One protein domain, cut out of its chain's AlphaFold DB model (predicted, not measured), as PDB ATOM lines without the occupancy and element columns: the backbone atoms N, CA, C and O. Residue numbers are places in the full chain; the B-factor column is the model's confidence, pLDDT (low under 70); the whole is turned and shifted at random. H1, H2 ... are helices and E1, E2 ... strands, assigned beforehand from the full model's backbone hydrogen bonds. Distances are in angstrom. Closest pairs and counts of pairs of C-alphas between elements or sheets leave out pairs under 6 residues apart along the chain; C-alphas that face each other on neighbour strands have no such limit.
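Overview. This is residues 8 to 187 and 334 to 340 of the 343 residues of the protein "N-acetyltransferase domain-containing protein" of Jaapia argillacea MUCL 33604 (UniProt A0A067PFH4). A twisted sheet of six strands makes the core, with the long helix H4 over one face and H2 over the other, where the sheet curls round H2. H1 folds beside H2 as a helical hairpin, and two loops stick out from the body at residues 44 to 50 and 73 to 79. The printed part has 187 residues, with four named helices and six named strands in the order H1 H2 E1 E2 E3 H3 H4 E4 E5 E6; under half of the residues are in these elements. The class is mixed, helices and strands, and the mixed sheet runs E1 E2 E3 E4 E6 E5, with E3 and E4 its parallel pair. The whole is compact, with a radius of gyration of the C-alphas of 17.4 A and spans of 60 by 49 by 37 A.

Along the chain. H1 is residues 14 to 25, 16.2 A long, beginning at C-alpha 14 (182.070, 193.716, 246.511). H2 is residues 32 to 40, E1 59 to 62, E2 89 to 94 and E3 100 to 105. H3 is residues 106 to 109, and H4 is 116 to 137, 29.9 A long, with C-alpha 116 at (192.033, 225.439, 233.468). E4 is residues 156 to 163, 18.9 A long, and E5 is 174 to 185, 29.7 A long. E6, residues 334 to 339, ends at C-alpha 339 (172.387, 225.553, 244.656).

Arrangement. E1 E2 E3 form a meander, each strand the antiparallel neighbour of the one before; N 61 and O 91 are 2.9 A apart, N 92 and O 102 3.0 A. E3 and E4 are parallel, with N 101 and O 158 2.9 A apart; with H3 and H4 between them they form a strand-helix-strand unit with a right-handed crossover. E4 bends by 67 degrees at residue 160. E6 is antiparallel to E4, N 159 and O 336 2.9 A apart, and to E5, N 178 and O 335 2.9 A apart. H2 and H4 are on opposite faces, making three layers, helices on both faces of a sheet; the closest C-alphas of H2 and E3, Val 34 and Arg 102, are 5.5 A apart, and those of H4 and E2, Ser 89 and Val 125, 7.4 A. H1 and H2 only just touch, with 3 pairs of C-alphas within 8 A, Val 21 and Leu 35 closest at 6.7 A, at a shallow tilt of 32 degrees, opposite ways. H1 and H3 only graze the sheet. Every O i to N i+4 pair is within hydrogen-bond range in H1 and H2, and 17 of 18 in H4; H3 is too short for one.

Size, cuts and confidence. The C-alphas farthest apart, Gly 76 and Glu 151, are 61.0 A apart. Residues 188 to 333 are cut out, with 23.8 A between C-alphas 187 and 334. The links H2 to E1, E1 to E2 and H4 to E4 are long. pLDDT is under 70 at residues 42 to 56, 71 to 82 and 142 to 152.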
ATOM      1  N   PRO A   8     177.250 206.162 237.900       93.94
ATOM      2  CA  PRO A   8     176.886 205.595 239.192       93.94
ATOM      3  C   PRO A   8     177.613 204.274 239.453       93.94
ATOM      4  O   PRO A   8     177.839 203.482 238.539       93.94
ATOM      5  N   LEU A   9     177.953 204.033 240.714       92.31
ATOM      6  CA  LEU A   9     178.586 202.804 241.176       92.31
ATOM      7  C   LEU A   9     177.589 201.954 241.958       92.31
ATOM      8  O   LEU A   9     176.958 202.438 242.898       92.31
ATOM      9  N   ASP A  10     177.512 200.666 241.629       89.31
ATOM     10  CA  ASP A  10     176.820 199.691 242.468       89.31
ATOM     11  C   ASP A  10     177.755 199.211 243.586       89.31
ATOM     12  O   ASP A  10     178.526 198.262 243.434       89.31
ATOM     13  N   LEU A  11     177.693 199.890 244.733       87.56
ATOM     14  CA  LEU A  11     178.473 199.525 245.918       87.56
ATOM     15  C   LEU A  11     178.009 198.208 246.569       87.56
ATOM     16  O   LEU A  11     178.700 197.692 247.456       87.56
ATOM     17  N   GLY A  12     176.869 197.649 246.142       84.56
ATOM     18  CA  GLY A  12     176.426 196.308 246.518       84.56
ATOM     19  C   GLY A  12     177.359 195.216 245.989       84.56
ATOM     20  O   GLY A  12     177.524 194.190 246.647       84.56
ATOM     21  N   VAL A  13     178.044 195.472 244.870       84.38
ATOM     22  CA  VAL A  13     179.054 194.580 244.290       84.38
ATOM     23  C   VAL A  13     180.386 194.752 245.030       84.38
ATOM     24  O   VAL A  13     180.977 195.837 245.050       84.38
ATOM     25  N   LEU A  14     180.875 193.678 245.660       82.00
ATOM     26  CA  LEU A  14     182.070 193.716 246.511       82.00
ATOM     27  C   LEU A  14     183.324 194.122 245.725       82.00
ATOM     28  O   LEU A  14     184.144 194.885 246.230       82.00
ATOM     29  N   GLU A  15     183.445 193.668 244.482       83.25
ATOM     30  CA  GLU A  15     184.560 193.968 243.585       83.25
ATOM     31  C   GLU A  15     184.599 195.452 243.211       83.25
ATOM     32  O   GLU A  15     185.666 196.060 243.248       83.25
ATOM     33  N   VAL A  16     183.437 196.059 242.925       86.31
ATOM     34  CA  VAL A  16     183.315 197.503 242.648       86.31
ATOM     35  C   VAL A  16     183.779 198.298 243.862       86.31
ATOM     36  O   VAL A  16     184.586 199.219 243.742       86.31
ATOM     37  N   ARG A  17     183.303 197.915 245.052       87.06
ATOM     38  CA  ARG A  17     183.670 198.565 246.313       87.06
ATOM     39  C   ARG A  17     185.163 198.436 246.600       87.06
ATOM     40  O   ARG A  17     185.805 199.433 246.921       87.06
ATOM     41  N   ALA A  18     185.725 197.237 246.460       85.31
ATOM     42  CA  ALA A  18     187.144 196.979 246.679       85.31
ATOM     43  C   ALA A  18     188.021 197.753 245.686       85.31
ATOM     44  O   ALA A  18     189.023 198.345 246.091       85.31
ATOM     45  N   ALA A  19     187.626 197.810 244.412       88.94
ATOM     46  CA  ALA A  19     188.347 198.554 243.386       88.94
ATOM     47  C   ALA A  19     188.285 200.072 243.624       88.94
ATOM     48  O   ALA A  19     189.312 200.743 243.523       88.94
ATOM     49  N   LEU A  20     187.127 200.611 244.024       92.06
ATOM     50  CA  LEU A  20     186.991 202.020 244.408       92.06
ATOM     51  C   LEU A  20     187.857 202.362 245.629       92.06
ATOM     52  O   LEU A  20     188.546 203.379 245.637       92.06
ATOM     53  N   VAL A  21     187.853 201.508 246.655       91.38
ATOM     54  CA  VAL A  21     188.717 201.678 247.832       91.38
ATOM     55  C   VAL A  21     190.193 201.629 247.427       91.38
ATOM     56  O   VAL A  21     190.970 202.468 247.874       91.38
ATOM     57  N   GLY A  22     190.581 200.685 246.564       90.50
ATOM     58  CA  GLY A  22     191.937 200.573 246.021       90.50
ATOM     59  C   GLY A  22     192.383 201.830 245.273       90.50
ATOM     60  O   GLY A  22     193.467 202.342 245.549       90.50
ATOM     61  N   LEU A  23     191.520 202.368 244.405       93.38
ATOM     62  CA  LEU A  23     191.741 203.633 243.704       93.38
ATOM     63  C   LEU A  23     191.993 204.771 244.696       93.38
ATOM     64  O   LEU A  23     193.020 205.438 244.641       93.38
ATOM     65  N   LEU A  24     191.060 204.991 245.624       94.81
ATOM     66  CA  LEU A  24     191.109 206.132 246.533       94.81
ATOM     67  C   LEU A  24     192.287 206.049 247.512       94.81
ATOM     68  O   LEU A  24     192.841 207.084 247.884       94.81
ATOM     69  N   LYS A  25     192.707 204.842 247.911       93.56
ATOM     70  CA  LYS A  25     193.884 204.632 248.769       93.56
ATOM     71  C   LYS A  25     195.166 205.223 248.188       93.56
ATOM     72  O   LYS A  25     195.981 205.726 248.956       93.56
ATOM     73  N   ALA A  26     195.330 205.196 246.865       93.81
ATOM     74  CA  ALA A  26     196.501 205.766 246.197       93.81
ATOM     75  C   ALA A  26     196.611 207.294 246.368       93.81
ATOM     76  O   ALA A  26     197.682 207.856 246.164       93.81
ATOM     77  N   TYR A  27     195.522 207.951 246.785       96.38
ATOM     78  CA  TYR A  27     195.419 209.401 246.952       96.38
ATOM     79  C   TYR A  27     195.227 209.837 248.413       96.38
ATOM     80  O   TYR A  27     194.805 210.964 248.686       96.38
ATOM     81  N   LEU A  28     195.515 208.959 249.375       95.88
ATOM     82  CA  LEU A  28     195.560 209.355 250.781       95.88
ATOM     83  C   LEU A  28     196.640 210.435 251.005       95.88
ATOM     84  O   LEU A  28     197.715 210.344 250.413       95.88
ATOM     85  N   PRO A  29     196.392 211.434 251.874       96.88
ATOM     86  CA  PRO A  29     195.214 211.592 252.739       96.88
ATOM     87  C   PRO A  29     194.032 212.356 252.105       96.88
ATOM     88  O   PRO A  29     192.994 212.516 252.744       96.88
ATOM     89  N   TYR A  30     194.139 212.845 250.873       97.81
ATOM     90  CA  TYR A  30     193.144 213.747 250.272       97.81
ATOM     91  C   TYR A  30     191.788 213.083 250.009       97.81
ATOM     92  O   TYR A  30     190.744 213.719 250.121       97.81
ATOM     93  N   SER A  31     191.791 211.780 249.740       97.56
ATOM     94  CA  SER A  31     190.582 210.979 249.524       97.56
ATOM     95  C   SER A  31     189.857 210.554 250.810       97.56
ATOM     96  O   SER A  31     188.796 209.927 250.726       97.56
ATOM     97  N   LEU A  32     190.388 210.888 251.999       96.62
ATOM     98  CA  LEU A  32     189.843 210.458 253.295       96.62
ATOM     99  C   LEU A  32     188.343 210.729 253.472       96.62
ATOM    100  O   LEU A  32     187.659 209.813 253.918       96.62
ATOM    101  N   PRO A  33     187.786 211.903 253.109       95.94
ATOM    102  CA  PRO A  33     186.359 212.145 253.306       95.94
ATOM    103  C   PRO A  33     185.481 211.167 252.515       95.94
ATOM    104  O   PRO A  33     184.478 210.689 253.033       95.94
ATOM    105  N   VAL A  34     185.874 210.821 251.285       96.56
ATOM    106  CA  VAL A  34     185.143 209.846 250.463       96.56
ATOM    107  C   VAL A  34     185.345 208.427 250.999       96.56
ATOM    108  O   VAL A  34     184.370 207.702 251.188       96.56
ATOM    109  N   LEU A  35     186.591 208.035 251.295       94.38
ATOM    110  CA  LEU A  35     186.903 206.718 251.862       94.38
ATOM    111  C   LEU A  35     186.181 206.473 253.185       94.38
ATOM    112  O   LEU A  35     185.588 205.417 253.378       94.38
ATOM    113  N   GLY A  36     186.199 207.447 254.086       92.56
ATOM    114  CA  GLY A  36     185.549 207.322 255.375       92.56
ATOM    115  C   GLY A  36     184.027 207.256 255.259       92.56
ATOM    116  O   GLY A  36     183.417 206.478 255.986       92.56
ATOM    117  N   THR A  37     183.400 207.933 254.285       92.25
ATOM    118  CA  THR A  37     181.968 207.720 253.990       92.25
ATOM    119  C   THR A  37     181.686 206.273 253.598       92.25
ATOM    120  O   THR A  37     180.726 205.691 254.105       92.25
ATOM    121  N   LEU A  38     182.533 205.667 252.758       89.56
ATOM    122  CA  LEU A  38     182.407 204.253 252.385       89.56
ATOM    123  C   LEU A  38     182.584 203.326 253.601       89.56
ATOM    124  O   LEU A  38     181.870 202.332 253.710       89.56
ATOM    125  N   CYS A  39     183.488 203.665 254.527       85.50
ATOM    126  CA  CYS A  39     183.773 202.883 255.735       85.50
ATOM    127  C   CYS A  39     182.709 203.003 256.838       85.50
ATOM    128  O   CYS A  39     182.402 202.006 257.487       85.50
ATOM    129  N   HIS A  40     182.146 204.193 257.069       80.75
ATOM    130  CA  HIS A  40     181.387 204.501 258.293       80.75
ATOM    131  C   HIS A  40     179.885 204.713 258.091       80.75
ATOM    132  O   HIS A  40     179.148 204.860 259.075       80.75
ATOM    133  N   THR A  41     179.400 204.712 256.849       75.12
ATOM    134  CA  THR A  41     177.968 204.906 256.582       75.12
ATOM    135  C   THR A  41     177.134 203.642 256.834       75.12
ATOM    136  O   THR A  41     175.928 203.736 257.049       75.12
ATOM    137  N   HIS A  42     177.742 202.455 256.912       64.19
ATOM    138  CA  HIS A  42     177.025 201.261 257.360       64.19
ATOM    139  C   HIS A  42     176.847 201.285 258.891       64.19
ATOM    140  O   HIS A  42     177.816 201.533 259.611       64.19
ATOM    141  N   PRO A  43     175.634 201.049 259.430       49.25
ATOM    142  CA  PRO A  43     175.459 200.912 260.871       49.25
ATOM    143  C   PRO A  43     176.314 199.748 261.381       49.25
ATOM    144  O   PRO A  43     176.265 198.658 260.810       49.25
ATOM    145  N   HIS A  44     177.061 199.951 262.470       46.94
ATOM    146  CA  HIS A  44     177.650 198.832 263.201       46.94
ATOM    147  C   HIS A  44     176.499 197.955 263.712       46.94
ATOM    148  O   HIS A  44     175.746 198.365 264.597       46.94
ATOM    149  N   SER A  45     176.326 196.764 263.134       40.56
ATOM    150  CA  SER A  45     175.350 195.778 263.594       40.56
ATOM    151  C   SER A  45     175.844 195.146 264.899       40.56
ATOM    152  O   SER A  45     176.339 194.024 264.914       40.56
ATOM    153  N   SER A  46     175.762 195.880 266.006       38.62
ATOM    154  CA  SER A  46     176.005 195.328 267.345       38.62
ATOM    155  C   SER A  46     174.742 194.733 267.979       38.62
ATOM    156  O   SER A  46     174.798 194.231 269.099       38.62
ATOM    157  N   GLN A  47     173.607 194.735 267.269       36.97
ATOM    158  CA  GLN A  47     172.391 194.031 267.677       36.97
ATOM    159  C   GLN A  47     172.126 192.840 266.753       36.97
ATOM    160  O   GLN A  47     172.268 192.928 265.537       36.97
ATOM    161  N   SER A  48     171.770 191.715 267.369       35.44
ATOM    162  CA  SER A  48     171.732 190.343 266.847       35.44
ATOM    163  C   SER A  48     170.665 190.034 265.787       35.44
ATOM    164  O   SER A  48     170.325 188.873 265.599       35.44
ATOM    165  N   GLU A  49     170.159 191.028 265.067       35.84
ATOM    166  CA  GLU A  49     169.305 190.857 263.889       35.84
ATOM    167  C   GLU A  49     169.670 191.983 262.905       35.84
ATOM    168  O   GLU A  49     169.606 193.158 263.285       35.84
ATOM    169  N   PRO A  50     170.085 191.683 261.660       36.97
ATOM    170  CA  PRO A  50     170.322 192.721 260.669       36.97
ATOM    171  C   PRO A  50     168.997 193.437 260.407       36.97
ATOM    172  O   PRO A  50     168.080 192.870 259.812       36.97
ATOM    173  N   VAL A  51     168.891 194.697 260.834       39.53
ATOM    174  CA  VAL A  51     167.816 195.573 260.370       39.53
ATOM    175  C   VAL A  51     167.967 195.645 258.854       39.53
ATOM    176  O   VAL A  51     168.905 196.264 258.350       39.53
ATOM    177  N   LYS A  52     167.083 194.957 258.122       34.16
ATOM    178  CA  LYS A  52     166.958 195.104 256.672       34.16
ATOM    179  C   LYS A  52     166.604 196.559 256.396       34.16
ATOM    180  O   LYS A  52     165.455 196.965 256.525       34.16
ATOM    181  N   LEU A  53     167.614 197.354 256.071       42.66
ATOM    182  CA  LEU A  53     167.409 198.646 255.450       42.66
ATOM    183  C   LEU A  53     167.187 198.366 253.963       42.66
ATOM    184  O   LEU A  53     168.104 197.939 253.270       42.66
ATOM    185  N   ASP A  54     165.961 198.586 253.487       38.72
ATOM    186  CA  ASP A  54     165.544 198.382 252.088       38.72
ATOM    187  C   ASP A  54     166.155 199.409 251.105       38.72
ATOM    188  O   ASP A  54     165.737 199.501 249.953       38.72
ATOM    189  N   VAL A  55     167.146 200.199 251.532       41.88
ATOM    190  CA  VAL A  55     167.752 201.264 250.723       41.88
ATOM    191  C   VAL A  55     169.276 201.126 250.752       41.88
ATOM    192  O   VAL A  55     169.846 201.045 251.846       41.88
ATOM    193  N   PRO A  56     169.971 201.125 249.597       51.19
ATOM    194  CA  PRO A  56     171.422 201.254 249.588       51.19
ATOM    195  C   PRO A  56     171.814 202.568 250.283       51.19
ATOM    196  O   PRO A  56     171.398 203.654 249.890       51.19
ATOM    197  N   LEU A  57     172.594 202.444 251.358       74.38
ATOM    198  CA  LEU A  57     172.916 203.511 252.316       74.38
ATOM    199  C   LEU A  57     173.809 204.635 251.757       74.38
ATOM    200  O   LEU A  57     174.065 205.603 252.466       74.38
ATOM    201  N   ILE A  58     174.320 204.513 250.532       87.75
ATOM    202  CA  ILE A  58     175.257 205.464 249.921       87.75
ATOM    203  C   ILE A  58     174.982 205.527 248.418       87.75
ATOM    204  O   ILE A  58     174.924 204.489 247.761       87.75
ATOM    205  N   PHE A  59     174.886 206.734 247.864       91.75
ATOM    206  CA  PHE A  59     175.014 206.956 246.423       91.75
ATOM    207  C   PHE A  59     176.466 207.303 246.106       91.75
ATOM    208  O   PHE A  59     177.044 208.147 246.786       91.75
ATOM    209  N   ALA A  60     177.058 206.687 245.085       94.62
ATOM    210  CA  ALA A  60     178.424 206.969 244.661       94.62
ATOM    211  C   ALA A  60     178.516 207.046 243.139       94.62
ATOM    212  O   ALA A  60     177.861 206.275 242.439       94.62
ATOM    213  N   CYS A  61     179.353 207.942 242.624       96.19
ATOM    214  CA  CYS A  61     179.636 208.036 241.199       96.19
ATOM    215  C   CYS A  61     181.087 208.440 240.925       96.19
ATOM    216  O   CYS A  61     181.774 209.013 241.773       96.19
ATOM    217  N   THR A  62     181.537 208.127 239.713       96.94
ATOM    218  CA  THR A  62     182.861 208.487 239.188       96.94
ATOM    219  C   THR A  62     182.711 209.258 237.881       96.94
ATOM    220  O   THR A  62     181.710 209.119 237.181       96.94
ATOM    221  N   SER A  63     183.703 210.075 237.534       96.75
ATOM    222  CA  SER A  63     183.742 210.823 236.266       96.75
ATOM    223  C   SER A  63     184.264 210.007 235.073       96.75
ATOM    224  O   SER A  63     184.693 210.585 234.077       96.75
ATOM    225  N   PHE A  64     184.344 208.685 235.206       94.19
ATOM    226  CA  PHE A  64     184.839 207.764 234.186       94.19
ATOM    227  C   PHE A  64     184.094 206.434 234.290       94.19
ATOM    228  O   PHE A  64     183.425 206.176 235.287       94.19
ATOM    229  N   ASP A  65     184.205 205.591 233.266       91.25
ATOM    230  CA  ASP A  65     183.518 204.300 233.239       91.25
ATOM    231  C   ASP A  65     184.032 203.364 234.361       91.25
ATOM    232  O   ASP A  65     185.216 203.009 234.364       91.25
ATOM    233  N   PRO A  66     183.169 202.904 235.288       86.50
ATOM    234  CA  PRO A  66     183.532 201.985 236.362       86.50
ATOM    235  C   PRO A  66     184.086 200.648 235.869       86.50
ATOM    236  O   PRO A  66     184.835 200.003 236.598       86.50
ATOM    237  N   ALA A  67     183.783 200.235 234.632       85.62
ATOM    238  CA  ALA A  67     184.371 199.040 234.023       85.62
ATOM    239  C   ALA A  67     185.907 199.127 233.901       85.62
ATOM    240  O   ALA A  67     186.584 198.114 233.718       85.62
ATOM    241  N   LEU A  68     186.475 200.331 234.021       84.75
ATOM    242  CA  LEU A  68     187.918 200.558 234.086       84.75
ATOM    243  C   LEU A  68     188.529 200.233 235.459       84.75
ATOM    244  O   LEU A  68     189.737 200.007 235.540       84.75
ATOM    245  N   LEU A  69     187.719 200.181 236.523       80.31
ATOM    246  CA  LEU A  69     188.173 199.848 237.877       80.31
ATOM    247  C   LEU A  69     188.420 198.353 238.060       80.31
ATOM    248  O   LEU A  69     189.328 197.967 238.793       80.31
ATOM    249  N   TYR A  70     187.624 197.514 237.400       70.56
ATOM    250  CA  TYR A  70     187.705 196.066 237.522       70.56
ATOM    251  C   TYR A  70     187.364 195.419 236.174       70.56
ATOM    252  O   TYR A  70     186.208 195.321 235.769       70.56
ATOM    253  N   ARG A  71     188.379 194.942 235.448       63.81
ATOM    254  CA  ARG A  71     188.137 193.960 234.385       63.81
ATOM    255  C   ARG A  71     188.177 192.574 235.004       63.81
ATOM    256  O   ARG A  71     189.171 192.204 235.621       63.81
ATOM    257  N   GLN A  72     187.108 191.806 234.807       56.72
ATOM    258  CA  GLN A  72     187.147 190.359 235.003       56.72
ATOM    259  C   GLN A  72     188.281 189.800 234.123       56.72
ATOM    260  O   GLN A  72     188.263 190.050 232.914       56.72
ATOM    261  N   PRO A  73     189.281 189.098 234.685       55.59
ATOM    262  CA  PRO A  73     190.323 188.495 233.872       55.59
ATOM    263  C   PRO A  73     189.679 187.450 232.963       55.59
ATOM    264  O   PRO A  73     189.127 186.460 233.440       55.59
ATOM    265  N   SER A  74     189.745 187.659 231.649       55.03
ATOM    266  CA  SER A  74     189.116 186.763 230.671       55.03
ATOM    267  C   SER A  74     189.758 185.372 230.627       55.03
ATOM    268  O   SER A  74     189.150 184.444 230.107       55.03
ATOM    269  N   SER A  75     190.973 185.202 231.151       53.47
ATOM    270  CA  SER A  75     191.671 183.916 231.213       53.47
ATOM    271  C   SER A  75     193.016 184.099 231.920       53.47
ATOM    272  O   SER A  75     193.890 184.742 231.357       53.47
ATOM    273  N   GLY A  76     193.167 183.540 233.126       52.31
ATOM    274  CA  GLY A  76     194.440 183.179 233.777       52.31
ATOM    275  C   GLY A  76     195.605 184.183 233.753       52.31
ATOM    276  O   GLY A  76     196.311 184.273 232.760       52.31
ATOM    277  N   LEU A  77     195.895 184.778 234.919       51.06
ATOM    278  CA  LEU A  77     197.143 185.494 235.244       51.06
ATOM    279  C   LEU A  77     197.513 186.650 234.299       51.06
ATOM    280  O   LEU A  77     198.526 186.598 233.612       51.06
ATOM    281  N   GLU A  78     196.769 187.752 234.377       46.88
ATOM    282  CA  GLU A  78     197.341 189.065 234.070       46.88
ATOM    283  C   GLU A  78     197.031 190.051 235.198       46.88
ATOM    284  O   GLU A  78     195.945 190.063 235.779       46.88
ATOM    285  N   GLU A  79     198.063 190.813 235.540       48.69
ATOM    286  CA  GLU A  79     198.127 191.822 236.588       48.69
ATOM    287  C   GLU A  79     196.970 192.824 236.443       48.69
ATOM    288  O   GLU A  79     196.720 193.348 235.354       48.69
ATOM    289  N   VAL A  80     196.251 193.100 237.537       51.09
ATOM    290  CA  VAL A  80     195.205 194.132 237.578       51.09
ATOM    291  C   VAL A  80     195.881 195.501 237.470       51.09
ATOM    292  O   VAL A  80     196.117 196.181 238.464       51.09
ATOM    293  N   VAL A  81     196.235 195.914 236.254       53.66
ATOM    294  CA  VAL A  81     196.652 197.287 235.975       53.66
ATOM    295  C   VAL A  81     195.376 198.118 235.930       53.66
ATOM    296  O   VAL A  81     194.661 198.111 234.928       53.66
ATOM    297  N   SER A  82     195.051 198.785 237.039       58.56
ATOM    298  CA  SER A  82     193.956 199.755 237.076       58.56
ATOM    299  C   SER A  82     194.212 200.819 236.004       58.56
ATOM    300  O   SER A  82     195.244 201.485 236.022       58.56
ATOM    301  N   ARG A  83     193.315 200.930 235.018       74.50
ATOM    302  CA  ARG A  83     193.418 201.898 233.914       74.50
ATOM    303  C   ARG A  83     192.376 202.991 234.102       74.50
ATOM    304  O   ARG A  83     191.435 203.081 233.322       74.50
ATOM    305  N   HIS A  84     192.510 203.790 235.151       81.56
ATOM    306  CA  HIS A  84     191.722 205.013 235.294       81.56
ATOM    307  C   HIS A  84     192.435 206.184 234.590       81.56
ATOM    308  O   HIS A  84     193.651 206.125 234.399       81.56
ATOM    309  N   PRO A  85     191.713 207.238 234.166       89.62
ATOM    310  CA  PRO A  85     192.358 208.450 233.667       89.62
ATOM    311  C   PRO A  85     193.184 209.129 234.773       89.62
ATOM    312  O   PRO A  85     192.904 208.945 235.958       89.62
ATOM    313  N   ASP A  86     194.178 209.937 234.389       92.81
ATOM    314  CA  ASP A  86     195.005 210.698 235.343       92.81
ATOM    315  C   ASP A  86     194.166 211.733 236.113       92.81
ATOM    316  O   ASP A  86     194.324 211.918 237.322       92.81
ATOM    317  N   LEU A  87     193.224 212.375 235.411       95.94
ATOM    318  CA  LEU A  87     192.256 213.310 235.974       95.94
ATOM    319  C   LEU A  87     190.891 212.635 236.129       95.94
ATOM    320  O   LEU A  87     190.235 212.306 235.137       95.94
ATOM    321  N   PHE A  88     190.452 212.457 237.372       96.62
ATOM    322  CA  PHE A  88     189.130 211.929 237.684       96.62
ATOM    323  C   PHE A  88     188.557 212.526 238.962       96.62
ATOM    324  O   PHE A  88     189.279 213.050 239.807       96.62
ATOM    325  N   SER A  89     187.250 212.353 239.124       98.19
ATOM    326  CA  SER A  89     186.515 212.719 240.324       98.19
ATOM    327  C   SER A  89     185.675 211.564 240.858       98.19
ATOM    328  O   SER A  89     185.176 210.734 240.093       98.19
ATOM    329  N   VAL A  90     185.476 211.556 242.175       98.06
ATOM    330  CA  VAL A  90     184.559 210.669 242.896       98.06
ATOM    331  C   VAL A  90     183.657 211.513 243.785       98.06
ATOM    332  O   VAL A  90     184.135 212.374 244.526       98.06
ATOM    333  N   ILE A  91     182.351 211.253 243.733       97.62
ATOM    334  CA  ILE A  91     181.374 211.855 244.643       97.62
ATOM    335  C   ILE A  91     180.615 210.745 245.352       97.62
ATOM    336  O   ILE A  91     180.213 209.763 244.730       97.62
ATOM    337  N   VAL A  92     180.393 210.924 246.652       95.69
ATOM    338  CA  VAL A  92     179.519 210.070 247.460       95.69
ATOM    339  C   VAL A  92     178.498 210.924 248.199       95.69
ATOM    340  O   VAL A  92     178.846 212.003 248.665       95.69
ATOM    341  N   ILE A  93     177.255 210.456 248.318       92.44
ATOM    342  CA  ILE A  93     176.212 211.035 249.173       92.44
ATOM    343  C   ILE A  93     175.782 209.996 250.195       92.44
ATOM    344  O   ILE A  93     175.485 208.853 249.849       92.44
ATOM    345  N   SER A  94     175.690 210.439 251.443       87.31
ATOM    346  CA  SER A  94     175.208 209.646 252.564       87.31
ATOM    347  C   SER A  94     173.861 210.195 253.059       87.31
ATOM    348  O   SER A  94     173.823 211.290 253.633       87.31
ATOM    349  N   PRO A  95     172.738 209.473 252.868       80.50
ATOM    350  CA  PRO A  95     171.433 209.900 253.366       80.50
ATOM    351  C   PRO A  95     171.354 209.960 254.893       80.50
ATOM    352  O   PRO A  95     170.592 210.756 255.438       80.50
ATOM    353  N   VAL A  96     172.173 209.170 255.601       77.25
ATOM    354  CA  VAL A  96     172.188 209.164 257.072       77.25
ATOM    355  C   VAL A  96     172.674 210.485 257.666       77.25
ATOM    356  O   VAL A  96     172.250 210.828 258.760       77.25
ATOM    357  N   ASP A  97     173.498 211.264 256.957       75.44
ATOM    358  CA  ASP A  97     174.015 212.563 257.422       75.44
ATOM    359  C   ASP A  97     173.287 213.737 256.754       75.44
ATOM    360  O   ASP A  97     173.911 214.678 256.264       75.44
ATOM    361  N   ASN A  98     171.951 213.672 256.695       77.69
ATOM    362  CA  ASN A  98     171.099 214.686 256.060       77.69
ATOM    363  C   ASN A  98     171.473 214.948 254.587       77.69
ATOM    364  O   ASN A  98     171.558 216.101 254.151       77.69
ATOM    365  N   ASN A  99     171.721 213.875 253.830       83.12
ATOM    366  CA  ASN A  99     172.110 213.925 252.417       83.12
ATOM    367  C   ASN A  99     173.368 214.769 252.164       83.12
ATOM    368  O   ASN A  99     173.423 215.526 251.197       83.12
ATOM    369  N   GLN A 100     174.376 214.699 253.032       88.56
ATOM    370  CA  GLN A 100     175.654 215.346 252.743       88.56
ATOM    371  C   GLN A 100     176.448 214.553 251.719       88.56
ATOM    372  O   GLN A 100     176.523 213.324 251.789       88.56
ATOM    373  N   GLY A 101     177.100 215.283 250.817       93.94
ATOM    374  CA  GLY A 101     178.074 214.713 249.906       93.94
ATOM    375  C   GLY A 101     179.518 214.895 250.371       93.94
ATOM    376  O   GLY A 101     179.839 215.793 251.161       93.94
ATOM    377  N   ARG A 102     180.399 214.044 249.852       96.88
ATOM    378  CA  ARG A 102     181.855 214.212 249.852       96.88
ATOM    379  C   ARG A 102     182.349 214.114 248.420       96.88
ATOM    380  O   ARG A 102     181.832 213.322 247.635       96.88
ATOM    381  N   PHE A 103     183.333 214.938 248.100       98.00
ATOM    382  CA  PHE A 103     183.927 215.037 246.778       98.00
ATOM    383  C   PHE A 103     185.433 214.869 246.892       98.00
ATOM    384  O   PHE A 103     186.046 215.411 247.810       98.00
ATOM    385  N   PHE A 104     185.995 214.139 245.943       98.38
ATOM    386  CA  PHE A 104     187.424 213.996 245.753       98.38
ATOM    387  C   PHE A 104     187.740 214.132 244.264       98.38
ATOM    388  O   PHE A 104     187.055 213.531 243.435       98.38
ATOM    389  N   CYS A 105     188.793 214.877 243.943       98.25
ATOM    390  CA  CYS A 105     189.381 214.945 242.609       98.25
ATOM    391  C   CYS A 105     190.830 214.458 242.686       98.25
ATOM    392  O   CYS A 105     191.540 214.809 243.625       98.25
ATOM    393  N   SER A 106     191.318 213.699 241.702       97.31
ATOM    394  CA  SER A 106     192.709 213.212 241.694       97.31
ATOM    395  C   SER A 106     193.745 214.343 241.766       97.31
ATOM    396  O   SER A 106     194.824 214.161 242.330       97.31
ATOM    397  N   ALA A 107     193.380 215.537 241.291       97.50
ATOM    398  CA  ALA A 107     194.167 216.763 241.382       97.50
ATOM    399  C   ALA A 107     194.200 217.412 242.785       97.50
ATOM    400  O   ALA A 107     194.924 218.392 242.986       97.50
ATOM    401  N   ASP A 108     193.461 216.897 243.775       97.19
ATOM    402  CA  ASP A 108     193.537 217.359 245.173       97.19
ATOM    403  C   ASP A 108     194.926 217.130 245.771       97.19
ATOM    404  O   ASP A 108     195.396 217.941 246.564       97.19
ATOM    405  N   ALA A 109     195.597 216.054 245.354       92.25
ATOM    406  CA  ALA A 109     196.937 215.709 245.817       92.25
ATOM    407  C   ALA A 109     198.042 216.585 245.200       92.25
ATOM    408  O   ALA A 109     199.182 216.554 245.664       92.25
ATOM    409  N   ALA A 110     197.727 217.363 244.159       93.00
ATOM    410  CA  ALA A 110     198.686 218.268 243.542       93.00
ATOM    411  C   ALA A 110     198.855 219.539 244.402       93.00
ATOM    412  O   ALA A 110     197.848 220.172 244.745       93.00
ATOM    413  N   PRO A 111     200.101 219.950 244.719       84.94
ATOM    414  CA  PRO A 111     200.372 221.107 245.578       84.94
ATOM    415  C   PRO A 111     200.018 222.446 244.914       84.94
ATOM    416  O   PRO A 111     199.824 223.446 245.605       84.94
ATOM    417  N   ASP A 112     199.932 222.466 243.585       87.38
ATOM    418  CA  ASP A 112     199.683 223.667 242.802       87.38
ATOM    419  C   ASP A 112     198.195 224.054 242.780       87.38
ATOM    420  O   ASP A 112     197.289 223.259 243.070       87.38
ATOM    421  N   GLY A 113     197.935 225.310 242.407       91.69
ATOM    422  CA  GLY A 113     196.587 225.773 242.088       91.69
ATOM    423  C   GLY A 113     195.965 224.968 240.941       91.69
ATOM    424  O   GLY A 113     196.670 224.343 240.155       91.69
ATOM    425  N   ALA A 114     194.635 224.982 240.847       95.19
ATOM    426  CA  ALA A 114     193.931 224.274 239.783       95.19
ATOM    427  C   ALA A 114     194.200 224.911 238.408       95.19
ATOM    428  O   ALA A 114     193.983 226.110 238.219       95.19
ATOM    429  N   SER A 115     194.628 224.096 237.449       96.56
ATOM    430  CA  SER A 115     194.721 224.441 236.031       96.56
ATOM    431  C   SER A 115     193.339 224.623 235.390       96.56
ATOM    432  O   SER A 115     192.318 224.168 235.909       96.56
ATOM    433  N   ASP A 116     193.288 225.242 234.209       96.81
ATOM    434  CA  ASP A 116     192.033 225.439 233.468       96.81
ATOM    435  C   ASP A 116     191.349 224.117 233.087       96.81
ATOM    436  O   ASP A 116     190.117 224.024 233.100       96.81
ATOM    437  N   ALA A 117     192.136 223.081 232.782       96.31
ATOM    438  CA  ALA A 117     191.622 221.752 232.466       96.31
ATOM    439  C   ALA A 117     190.975 221.097 233.697       96.31
ATOM    440  O   ALA A 117     189.867 220.569 233.606       96.31
ATOM    441  N   GLU A 118     191.624 221.191 234.860       97.31
ATOM    442  CA  GLU A 118     191.087 220.681 236.125       97.31
ATOM    443  C   GLU A 118     189.837 221.453 236.556       97.31
ATOM    444  O   GLU A 118     188.835 220.843 236.924       97.31
ATOM    445  N   ASN A 119     189.844 222.783 236.439       97.44
ATOM    446  CA  ASN A 119     188.671 223.610 236.722       97.44
ATOM    447  C   ASN A 119     187.490 223.232 235.824       97.44
ATOM    448  O   ASN A 119     186.374 223.055 236.311       97.44
ATOM    449  N   SER A 120     187.736 223.059 234.524       97.00
ATOM    450  CA  SER A 120     186.705 222.640 233.568       97.00
ATOM    451  C   SER A 120     186.148 221.257 233.907       97.00
ATOM    452  O   SER A 120     184.934 221.058 233.860       97.00
ATOM    453  N   HIS A 121     187.014 220.318 234.303       97.06
ATOM    454  CA  HIS A 121     186.610 218.988 234.753       97.06
ATOM    455  C   HIS A 121     185.703 219.054 235.988       97.06
ATOM    456  O   HIS A 121     184.611 218.486 235.973       97.06
ATOM    457  N   VAL A 122     186.113 219.777 237.035       97.62
ATOM    458  CA  VAL A 122     185.341 219.880 238.282       97.62
ATOM    459  C   VAL A 122     184.009 220.596 238.065       97.62
ATOM    460  O   VAL A 122     182.992 220.135 238.577       97.62
ATOM    461  N   ILE A 123     183.973 221.663 237.260       97.06
ATOM    462  CA  ILE A 123     182.717 222.330 236.884       97.06
ATOM    463  C   ILE A 123     181.768 221.335 236.209       97.06
ATOM    464  O   ILE A 123     180.625 221.200 236.640       97.06
ATOM    465  N   ALA A 124     182.242 220.613 235.191       96.50
ATOM    466  CA  ALA A 124     181.405 219.684 234.439       96.50
ATOM    467  C   ALA A 124     180.896 218.526 235.319       96.50
ATOM    468  O   ALA A 124     179.728 218.148 235.238       96.50
ATOM    469  N   VAL A 125     181.747 218.004 236.210       97.06
ATOM    470  CA  VAL A 125     181.368 217.002 237.216       97.06
ATOM    471  C   VAL A 125     180.292 217.542 238.160       97.06
ATOM    472  O   VAL A 125     179.306 216.851 238.414       97.06
ATOM    473  N   MET A 126     180.432 218.772 238.658       96.88
ATOM    474  CA  MET A 126     179.450 219.367 239.569       96.88
ATOM    475  C   MET A 126     178.116 219.660 238.882       96.88
ATOM    476  O   MET A 126     177.068 219.446 239.485       96.88
ATOM    477  N   GLU A 127     178.121 220.088 237.620       95.06
ATOM    478  CA  GLU A 127     176.895 220.261 236.832       95.06
ATOM    479  C   GLU A 127     176.139 218.941 236.659       95.06
ATOM    480  O   GLU A 127     174.940 218.872 236.949       95.06
ATOM    481  N   ALA A 128     176.843 217.883 236.250       95.00
ATOM    482  CA  ALA A 128     176.265 216.551 236.113       95.00
ATOM    483  C   ALA A 128     175.740 216.024 237.457       95.00
ATOM    484  O   ALA A 128     174.632 215.494 237.534       95.00
ATOM    485  N   PHE A 129     176.501 216.227 238.534       95.06
ATOM    486  CA  PHE A 129     176.114 215.820 239.879       95.06
ATOM    487  C   PHE A 129     174.837 216.521 240.341       95.06
ATOM    488  O   PHE A 129     173.889 215.857 240.751       95.06
ATOM    489  N   LEU A 130     174.776 217.850 240.239       93.69
ATOM    490  CA  LEU A 130     173.599 218.622 240.638       93.69
ATOM    491  C   LEU A 130     172.366 218.240 239.811       93.69
ATOM    492  O   LEU A 130     171.261 218.205 240.354       93.69
ATOM    493  N   SER A 131     172.548 217.913 238.527       92.31
ATOM    494  CA  SER A 131     171.479 217.397 237.669       92.31
ATOM    495  C   SER A 131     170.929 216.059 238.182       92.31
ATOM    496  O   SER A 131     169.723 215.954 238.409       92.31
ATOM    497  N   ILE A 132     171.801 215.082 238.466       91.62
ATOM    498  CA  ILE A 132     171.421 213.758 238.998       91.62
ATOM    499  C   ILE A 132     170.748 213.881 240.368       91.62
ATOM    500  O   ILE A 132     169.690 213.300 240.608       91.62
ATOM    501  N   VAL A 133     171.336 214.659 241.280       90.56
ATOM    502  CA  VAL A 133     170.826 214.819 242.650       90.56
ATOM    503  C   VAL A 133     169.430 215.422 242.655       90.56
ATOM    504  O   VAL A 133     168.557 214.948 243.382       90.56
ATOM    505  N   ARG A 134     169.202 216.444 241.827       89.19
ATOM    506  CA  ARG A 134     167.905 217.113 241.725       89.19
ATOM    507  C   ARG A 134     166.874 216.269 240.975       89.19
ATOM    508  O   ARG A 134     165.716 216.232 241.383       89.19
ATOM    509  N   GLY A 135     167.272 215.653 239.864       88.12
ATOM    510  CA  GLY A 135     166.378 214.934 238.957       88.12
ATOM    511  C   GLY A 135     166.097 213.507 239.409       88.12
ATOM    512  O   GLY A 135     164.961 213.178 239.758       88.12
ATOM    513  N   ASP A 136     167.141 212.681 239.409       86.12
ATOM    514  CA  ASP A 136     167.039 211.233 239.593       86.12
ATOM    515  C   ASP A 136     166.886 210.867 241.069       86.12
ATOM    516  O   ASP A 136     165.993 210.102 241.433       86.12
ATOM    517  N   LEU A 137     167.731 211.442 241.934       85.50
ATOM    518  CA  LEU A 137     167.730 211.127 243.367       85.50
ATOM    519  C   LEU A 137     166.692 211.936 244.149       85.50
ATOM    520  O   LEU A 137     166.217 211.483 245.188       85.50
ATOM    521  N   LYS A 138     166.339 213.131 243.655       86.19
ATOM    522  CA  LYS A 138     165.436 214.093 244.312       86.19
ATOM    523  C   LYS A 138     165.837 214.382 245.761       86.19
ATOM    524  O   LYS A 138     164.985 214.494 246.641       86.19
ATOM    525  N   LEU A 139     167.142 214.488 246.007       85.06
ATOM    526  CA  LEU A 139     167.694 214.763 247.330       85.06
ATOM    527  C   LEU A 139     168.014 216.250 247.484       85.06
ATOM    528  O   LEU A 139     168.472 216.908 246.553       85.06
ATOM    529  N   SER A 140     167.836 216.757 248.699       81.56
ATOM    530  CA  SER A 140     168.344 218.054 249.150       81.56
ATOM    531  C   SER A 140     168.940 217.910 250.544       81.56
ATOM    532  O   SER A 140     168.508 217.058 251.327       81.56
ATOM    533  N   SER A 141     169.932 218.734 250.871       75.56
ATOM    534  CA  SER A 141     170.449 218.797 252.238       75.56
ATOM    535  C   SER A 141     169.581 219.727 253.086       75.56
ATOM    536  O   SER A 141     169.506 220.925 252.822       75.56
ATOM    537  N   ASP A 142     168.973 219.188 254.144       66.81
ATOM    538  CA  ASP A 142     168.084 219.916 255.066       66.81
ATOM    539  C   ASP A 142     168.758 220.279 256.399       66.81
ATOM    540  O   ASP A 142     168.146 220.226 257.461       66.81
ATOM    541  N   ILE A 143     170.044 220.635 256.380       61.41
ATOM    542  CA  ILE A 143     170.807 220.853 257.616       61.41
ATOM    543  C   ILE A 143     170.564 222.269 258.152       61.41
ATOM    544  O   ILE A 143     170.981 223.238 257.511       61.41
ATOM    545  N   PRO A 144     169.989 222.424 259.359       54.34
ATOM    546  CA  PRO A 144     169.994 223.691 260.071       54.34
ATOM    547  C   PRO A 144     171.392 223.880 260.674       54.34
ATOM    548  O   PRO A 144     171.717 223.384 261.753       54.34
ATOM    549  N   LEU A 145     172.283 224.559 259.966       54.88
ATOM    550  CA  LEU A 145     173.558 224.967 260.546       54.88
ATOM    551  C   LEU A 145     173.258 226.140 261.505       54.88
ATOM    552  O   LEU A 145     172.805 227.181 261.067       54.88
ATOM    553  N   LYS A 146     173.440 226.006 262.824       50.94
ATOM    554  CA  LYS A 146     173.028 227.027 263.818       50.94
ATOM    555  C   LYS A 146     173.756 228.366 263.684       50.94
ATOM    556  O   LYS A 146     173.237 229.389 264.105       50.94
ATOM    557  N   THR A 147     174.941 228.375 263.080       45.00
ATOM    558  CA  THR A 147     175.675 229.593 262.685       45.00
ATOM    559  C   THR A 147     175.148 230.216 261.380       45.00
ATOM    560  O   THR A 147     175.781 231.098 260.794       45.00
ATOM    561  N   ILE A 148     174.024 229.706 260.873       48.47
ATOM    562  CA  ILE A 148     173.443 229.962 259.557       48.47
ATOM    563  C   ILE A 148     171.935 230.061 259.770       48.47
ATOM    564  O   ILE A 148     171.211 229.073 259.675       48.47
ATOM    565  N   GLU A 149     171.447 231.256 260.093       46.28
ATOM    566  CA  GLU A 149     170.018 231.527 259.951       46.28
ATOM    567  C   GLU A 149     169.612 231.109 258.529       46.28
ATOM    568  O   GLU A 149     170.220 231.528 257.545       46.28
ATOM    569  N   ARG A 150     168.648 230.186 258.427       50.59
ATOM    570  CA  ARG A 150     168.204 229.561 257.166       50.59
ATOM    571  C   ARG A 150     167.464 230.552 256.254       50.59
ATOM    572  O   ARG A 150     166.905 230.144 255.241       50.59
ATOM    573  N   GLU A 151     167.397 231.827 256.624       52.66
ATOM    574  CA  GLU A 151     166.659 232.830 255.871       52.66
ATOM    575  C   GLU A 151     167.354 233.081 254.524       52.66
ATOM    576  O   GLU A 151     168.385 233.741 254.443       52.66
ATOM    577  N   GLY A 152     166.785 232.515 253.454       65.12
ATOM    578  CA  GLY A 152     167.073 232.918 252.075       65.12
ATOM    579  C   GLY A 152     168.003 232.030 251.241       65.12
ATOM    580  O   GLY A 152     168.440 232.495 250.193       65.12
ATOM    581  N   LEU A 153     168.312 230.788 251.642       74.94
ATOM    582  CA  LEU A 153     169.030 229.854 250.753       74.94
ATOM    583  C   LEU A 153     168.066 229.098 249.826       74.94
ATOM    584  O   LEU A 153     167.074 228.527 250.286       74.94
ATOM    585  N   ASP A 154     168.405 229.040 248.538       85.00
ATOM    586  CA  ASP A 154     167.735 228.193 247.553       85.00
ATOM    587  C   ASP A 154     167.978 226.703 247.867       85.00
ATOM    588  O   ASP A 154     169.017 226.354 248.443       85.00
ATOM    589  N   PRO A 155     167.082 225.789 247.449       87.88
ATOM    590  CA  PRO A 155     167.314 224.351 247.549       87.88
ATOM    591  C   PRO A 155     168.662 223.929 246.953       87.88
ATOM    592  O   PRO A 155     169.091 224.425 245.905       87.88
ATOM    593  N   GLY A 156     169.331 222.988 247.617       91.00
ATOM    594  CA  GLY A 156     170.683 222.600 247.249       91.00
ATOM    595  C   GLY A 156     171.210 221.386 248.002       91.00
ATOM    596  O   GLY A 156     170.477 220.700 248.721       91.00
ATOM    597  N   ILE A 157     172.504 221.138 247.827       92.50
ATOM    598  CA  ILE A 157     173.233 220.022 248.429       92.50
ATOM    599  C   ILE A 157     174.504 220.538 249.113       92.50
ATOM    600  O   ILE A 157     175.211 221.400 248.583       92.50
ATOM    601  N   LEU A 158     174.794 220.024 250.307       93.00
ATOM    602  CA  LEU A 158     175.997 220.351 251.067       93.00
ATOM    603  C   LEU A 158     177.106 219.349 250.742       93.00
ATOM    604  O   LEU A 158     176.970 218.156 251.018       93.00
ATOM    605  N   LEU A 159     178.224 219.845 250.216       95.19
ATOM    606  CA  LEU A 159     179.461 219.085 250.066       95.19
ATOM    607  C   LEU A 159     180.430 219.456 251.191       95.19
ATOM    608  O   LEU A 159     180.838 220.610 251.322       95.19
ATOM    609  N   GLY A 160     180.763 218.477 252.029       94.19
ATOM    610  CA  GLY A 160     181.674 218.644 253.163       94.19
ATOM    611  C   GLY A 160     183.124 218.331 252.803       94.19
ATOM    612  O   GLY A 160     183.388 217.500 251.934       94.19
ATOM    613  N   SER A 161     184.063 218.972 253.506       95.69
ATOM    614  CA  SER A 161     185.513 218.756 253.376       95.69
ATOM    615  C   SER A 161     186.062 218.863 251.935       95.69
ATOM    616  O   SER A 161     187.076 218.238 251.620       95.69
ATOM    617  N   MET A 162     185.441 219.668 251.069       97.38
ATOM    618  CA  MET A 162     185.918 219.916 249.704       97.38
ATOM    619  C   MET A 162     187.239 220.689 249.736       97.38
ATOM    620  O   MET A 162     187.354 221.660 250.478       97.38
ATOM    621  N   HIS A 163     188.231 220.314 248.933       97.88
ATOM    622  CA  HIS A 163     189.485 221.065 248.869       97.88
ATOM    623  C   HIS A 163     189.240 222.528 248.435       97.88
ATOM    624  O   HIS A 163     188.526 222.774 247.459       97.88
ATOM    625  N   ILE A 164     189.849 223.508 249.123       97.06
ATOM    626  CA  ILE A 164     189.644 224.953 248.865       97.06
ATOM    627  C   ILE A 164     189.896 225.343 247.403       97.06
ATOM    628  O   ILE A 164     189.287 226.277 246.889       97.06
ATOM    629  N   LYS A 165     190.778 224.602 246.719       96.88
ATOM    630  CA  LYS A 165     191.196 224.873 245.334       96.88
ATOM    631  C   LYS A 165     190.038 224.892 244.329       96.88
ATOM    632  O   LYS A 165     190.159 225.555 243.309       96.88
ATOM    633  N   TRP A 166     188.921 224.228 244.632       98.06
ATOM    634  CA  TRP A 166     187.747 224.174 243.751       98.06
ATOM    635  C   TRP A 166     186.734 225.287 243.994       98.06
ATOM    636  O   TRP A 166     185.866 225.529 243.162       98.06
ATOM    637  N   VAL A 167     186.832 225.991 245.122       96.75
ATOM    638  CA  VAL A 167     185.880 227.054 245.462       96.75
ATOM    639  C   VAL A 167     185.837 228.161 244.398       96.75
ATOM    640  O   VAL A 167     184.728 228.515 244.002       96.75
ATOM    641  N   PRO A 168     186.970 228.674 243.868       97.44
ATOM    642  CA  PRO A 168     186.935 229.728 242.853       97.44
ATOM    643  C   PRO A 168     186.167 229.339 241.583       97.44
ATOM    644  O   PRO A 168     185.353 230.116 241.094       97.44
ATOM    645  N   CYS A 169     186.367 228.126 241.050       97.38
ATOM    646  CA  CYS A 169     185.686 227.702 239.822       97.38
ATOM    647  C   CYS A 169     184.209 227.329 240.052       97.38
ATOM    648  O   CYS A 169     183.400 227.376 239.122       97.38
ATOM    649  N   LEU A 170     183.833 227.037 241.303       97.06
ATOM    650  CA  LEU A 170     182.465 226.722 241.714       97.06
ATOM    651  C   LEU A 170     181.696 227.910 242.313       97.06
ATOM    652  O   LEU A 170     180.557 227.730 242.754       97.06
ATOM    653  N   GLU A 171     182.255 229.122 242.306       96.19
ATOM    654  CA  GLU A 171     181.651 230.312 242.921       96.19
ATOM    655  C   GLU A 171     180.210 230.544 242.438       96.19
ATOM    656  O   GLU A 171     179.302 230.729 243.244       96.19
ATOM    657  N   LYS A 172     179.951 230.402 241.130       93.38
ATOM    658  CA  LYS A 172     178.606 230.598 240.553       93.38
ATOM    659  C   LYS A 172     177.553 229.581 241.024       93.38
ATOM    660  O   LYS A 172     176.356 229.862 240.908       93.38
ATOM    661  N   TYR A 173     177.966 228.413 241.521       94.00
ATOM    662  CA  TYR A 173     177.082 227.380 242.088       94.00
ATOM    663  C   TYR A 173     176.968 227.501 243.610       94.00
ATOM    664  O   TYR A 173     176.025 226.982 244.204       94.00
ATOM    665  N   SER A 174     177.934 228.156 244.246       93.69
ATOM    666  CA  SER A 174     178.071 228.188 245.694       93.69
ATOM    667  C   SER A 174     177.189 229.281 246.281       93.69
ATOM    668  O   SER A 174     177.369 230.460 246.000       93.69
ATOM    669  N   GLN A 175     176.242 228.900 247.134       91.75
ATOM    670  CA  GLN A 175     175.480 229.870 247.930       91.75
ATOM    671  C   GLN A 175     176.206 230.211 249.225       91.75
ATOM    672  O   GLN A 175     176.044 231.295 249.783       91.75
ATOM    673  N   ARG A 176     176.990 229.255 249.731       89.62
ATOM    674  CA  ARG A 176     177.736 229.412 250.968       89.62
ATOM    675  C   ARG A 176     178.991 228.561 250.969       89.62
ATOM    676  O   ARG A 176     178.960 227.402 250.566       89.62
ATOM    677  N   VAL A 177     180.062 229.137 251.500       93.94
ATOM    678  CA  VAL A 177     181.351 228.477 251.703       93.94
ATOM    679  C   VAL A 177     181.775 228.717 253.147       93.94
ATOM    680  O   VAL A 177     181.854 229.861 253.591       93.94
ATOM    681  N   VAL A 178     182.026 227.644 253.894       94.00
ATOM    682  CA  VAL A 178     182.577 227.709 255.252       94.00
ATOM    683  C   VAL A 178     183.962 227.067 255.226       94.00
ATOM    684  O   VAL A 178     184.047 225.842 255.113       94.00
ATOM    685  N   PRO A 179     185.042 227.863 255.274       96.38
ATOM    686  CA  PRO A 179     186.392 227.331 255.228       96.38
ATOM    687  C   PRO A 179     186.771 226.699 256.574       96.38
ATOM    688  O   PRO A 179     186.481 227.234 257.648       96.38
ATOM    689  N   CYS A 180     187.470 225.573 256.502       97.06
ATOM    690  CA  CYS A 180     187.990 224.805 257.622       97.06
ATOM    691  C   CYS A 180     189.463 224.454 257.382       97.06
ATOM    692  O   CYS A 180     189.875 224.177 256.259       97.06
ATOM    693  N   MET A 181     190.247 224.398 258.451       97.69
ATOM    694  CA  MET A 181     191.548 223.749 258.448       97.69
ATOM    695  C   MET A 181     191.366 222.244 258.663       97.69
ATOM    696  O   MET A 181     190.744 221.826 259.644       97.69
ATOM    697  N   LYS A 182     191.927 221.433 257.764       98.00
ATOM    698  CA  LYS A 182     192.032 219.983 257.927       98.00
ATOM    699  C   LYS A 182     193.200 219.680 258.863       98.00
ATOM    700  O   LYS A 182     194.339 220.033 258.565       98.00
ATOM    701  N   TYR A 183     192.924 218.974 259.951       98.25
ATOM    702  CA  TYR A 183     193.949 218.330 260.770       98.25
ATOM    703  C   TYR A 183     193.911 216.830 260.528       98.25
ATOM    704  O   TYR A 183     192.824 216.255 260.459       98.25
ATOM    705  N   ILE A 184     195.075 216.205 260.391       97.31
ATOM    706  CA  ILE A 184     195.220 214.780 260.085       97.31
ATOM    707  C   ILE A 184     196.154 214.117 261.093       97.31
ATOM    708  O   ILE A 184     197.132 214.708 261.525       97.31
ATOM    709  N   CYS A 185     195.859 212.876 261.454       95.81
ATOM    710  CA  CYS A 185     196.713 212.013 262.255       95.81
ATOM    711  C   CYS A 185     196.976 210.741 261.440       95.81
ATOM    712  O   CYS A 185     196.058 209.922 261.286       95.81
ATOM    713  N   PRO A 186     198.199 210.569 260.904       93.44
ATOM    714  CA  PRO A 186     198.570 209.395 260.127       93.44
ATOM    715  C   PRO A 186     198.442 208.079 260.912       93.44
ATOM    716  O   PRO A 186     198.529 208.079 262.150       93.44
ATOM    717  N   PRO A 187     198.312 206.933 260.220       88.75
ATOM    718  CA  PRO A 187     198.346 205.618 260.837       88.75
ATOM    719  C   PRO A 187     199.642 205.420 261.621       88.75
ATOM    720  O   PRO A 187     200.717 205.809 261.169       88.75
ATOM    721  N   CYS A 334     186.624 223.123 252.644       96.31
ATOM    722  CA  CYS A 334     185.402 223.893 252.734       96.31
ATOM    723  C   CYS A 334     184.190 222.987 252.870       96.31
ATOM    724  O   CYS A 334     184.079 221.941 252.231       96.31
ATOM    725  N   TRP A 335     183.234 223.467 253.651       94.62
ATOM    726  CA  TRP A 335     181.850 223.040 253.571       94.62
ATOM    727  C   TRP A 335     181.130 223.977 252.605       94.62
ATOM    728  O   TRP A 335     181.004 225.174 252.877       94.62
ATOM    729  N   VAL A 336     180.716 223.447 251.456       94.81
ATOM    730  CA  VAL A 336     180.166 224.219 250.336       94.81
ATOM    731  C   VAL A 336     178.713 223.825 250.107       94.81
ATOM    732  O   VAL A 336     178.416 222.666 249.823       94.81
ATOM    733  N   PHE A 337     177.803 224.789 250.223       93.38
ATOM    734  CA  PHE A 337     176.395 224.594 249.893       93.38
ATOM    735  C   PHE A 337     176.153 225.013 248.442       93.38
ATOM    736  O   PHE A 337     176.206 226.203 248.114       93.38
ATOM    737  N   LEU A 338     175.909 224.032 247.576       94.06
ATOM    738  CA  LEU A 338     175.691 224.236 246.147       94.06
ATOM    739  C   LEU A 338     174.193 224.364 245.854       94.06
ATOM    740  O   LEU A 338     173.410 223.529 246.304       94.06
ATOM    741  N   ARG A 339     173.786 225.387 245.093       92.44
ATOM    742  CA  ARG A 339     172.387 225.553 244.656       92.44
ATOM    743  C   ARG A 339     172.023 224.633 243.507       92.44
ATOM    744  O   ARG A 339     172.820 224.397 242.600       92.44
ATOM    745  N   PHE A 340     170.758 224.243 243.485       89.94
ATOM    746  CA  PHE A 340     170.126 223.761 242.271       89.94
ATOM    747  C   PHE A 340     169.758 224.945 241.377       89.94
ATOM    748  O   PHE A 340     169.129 225.903 241.820       89.94
TER     749      PHE A 340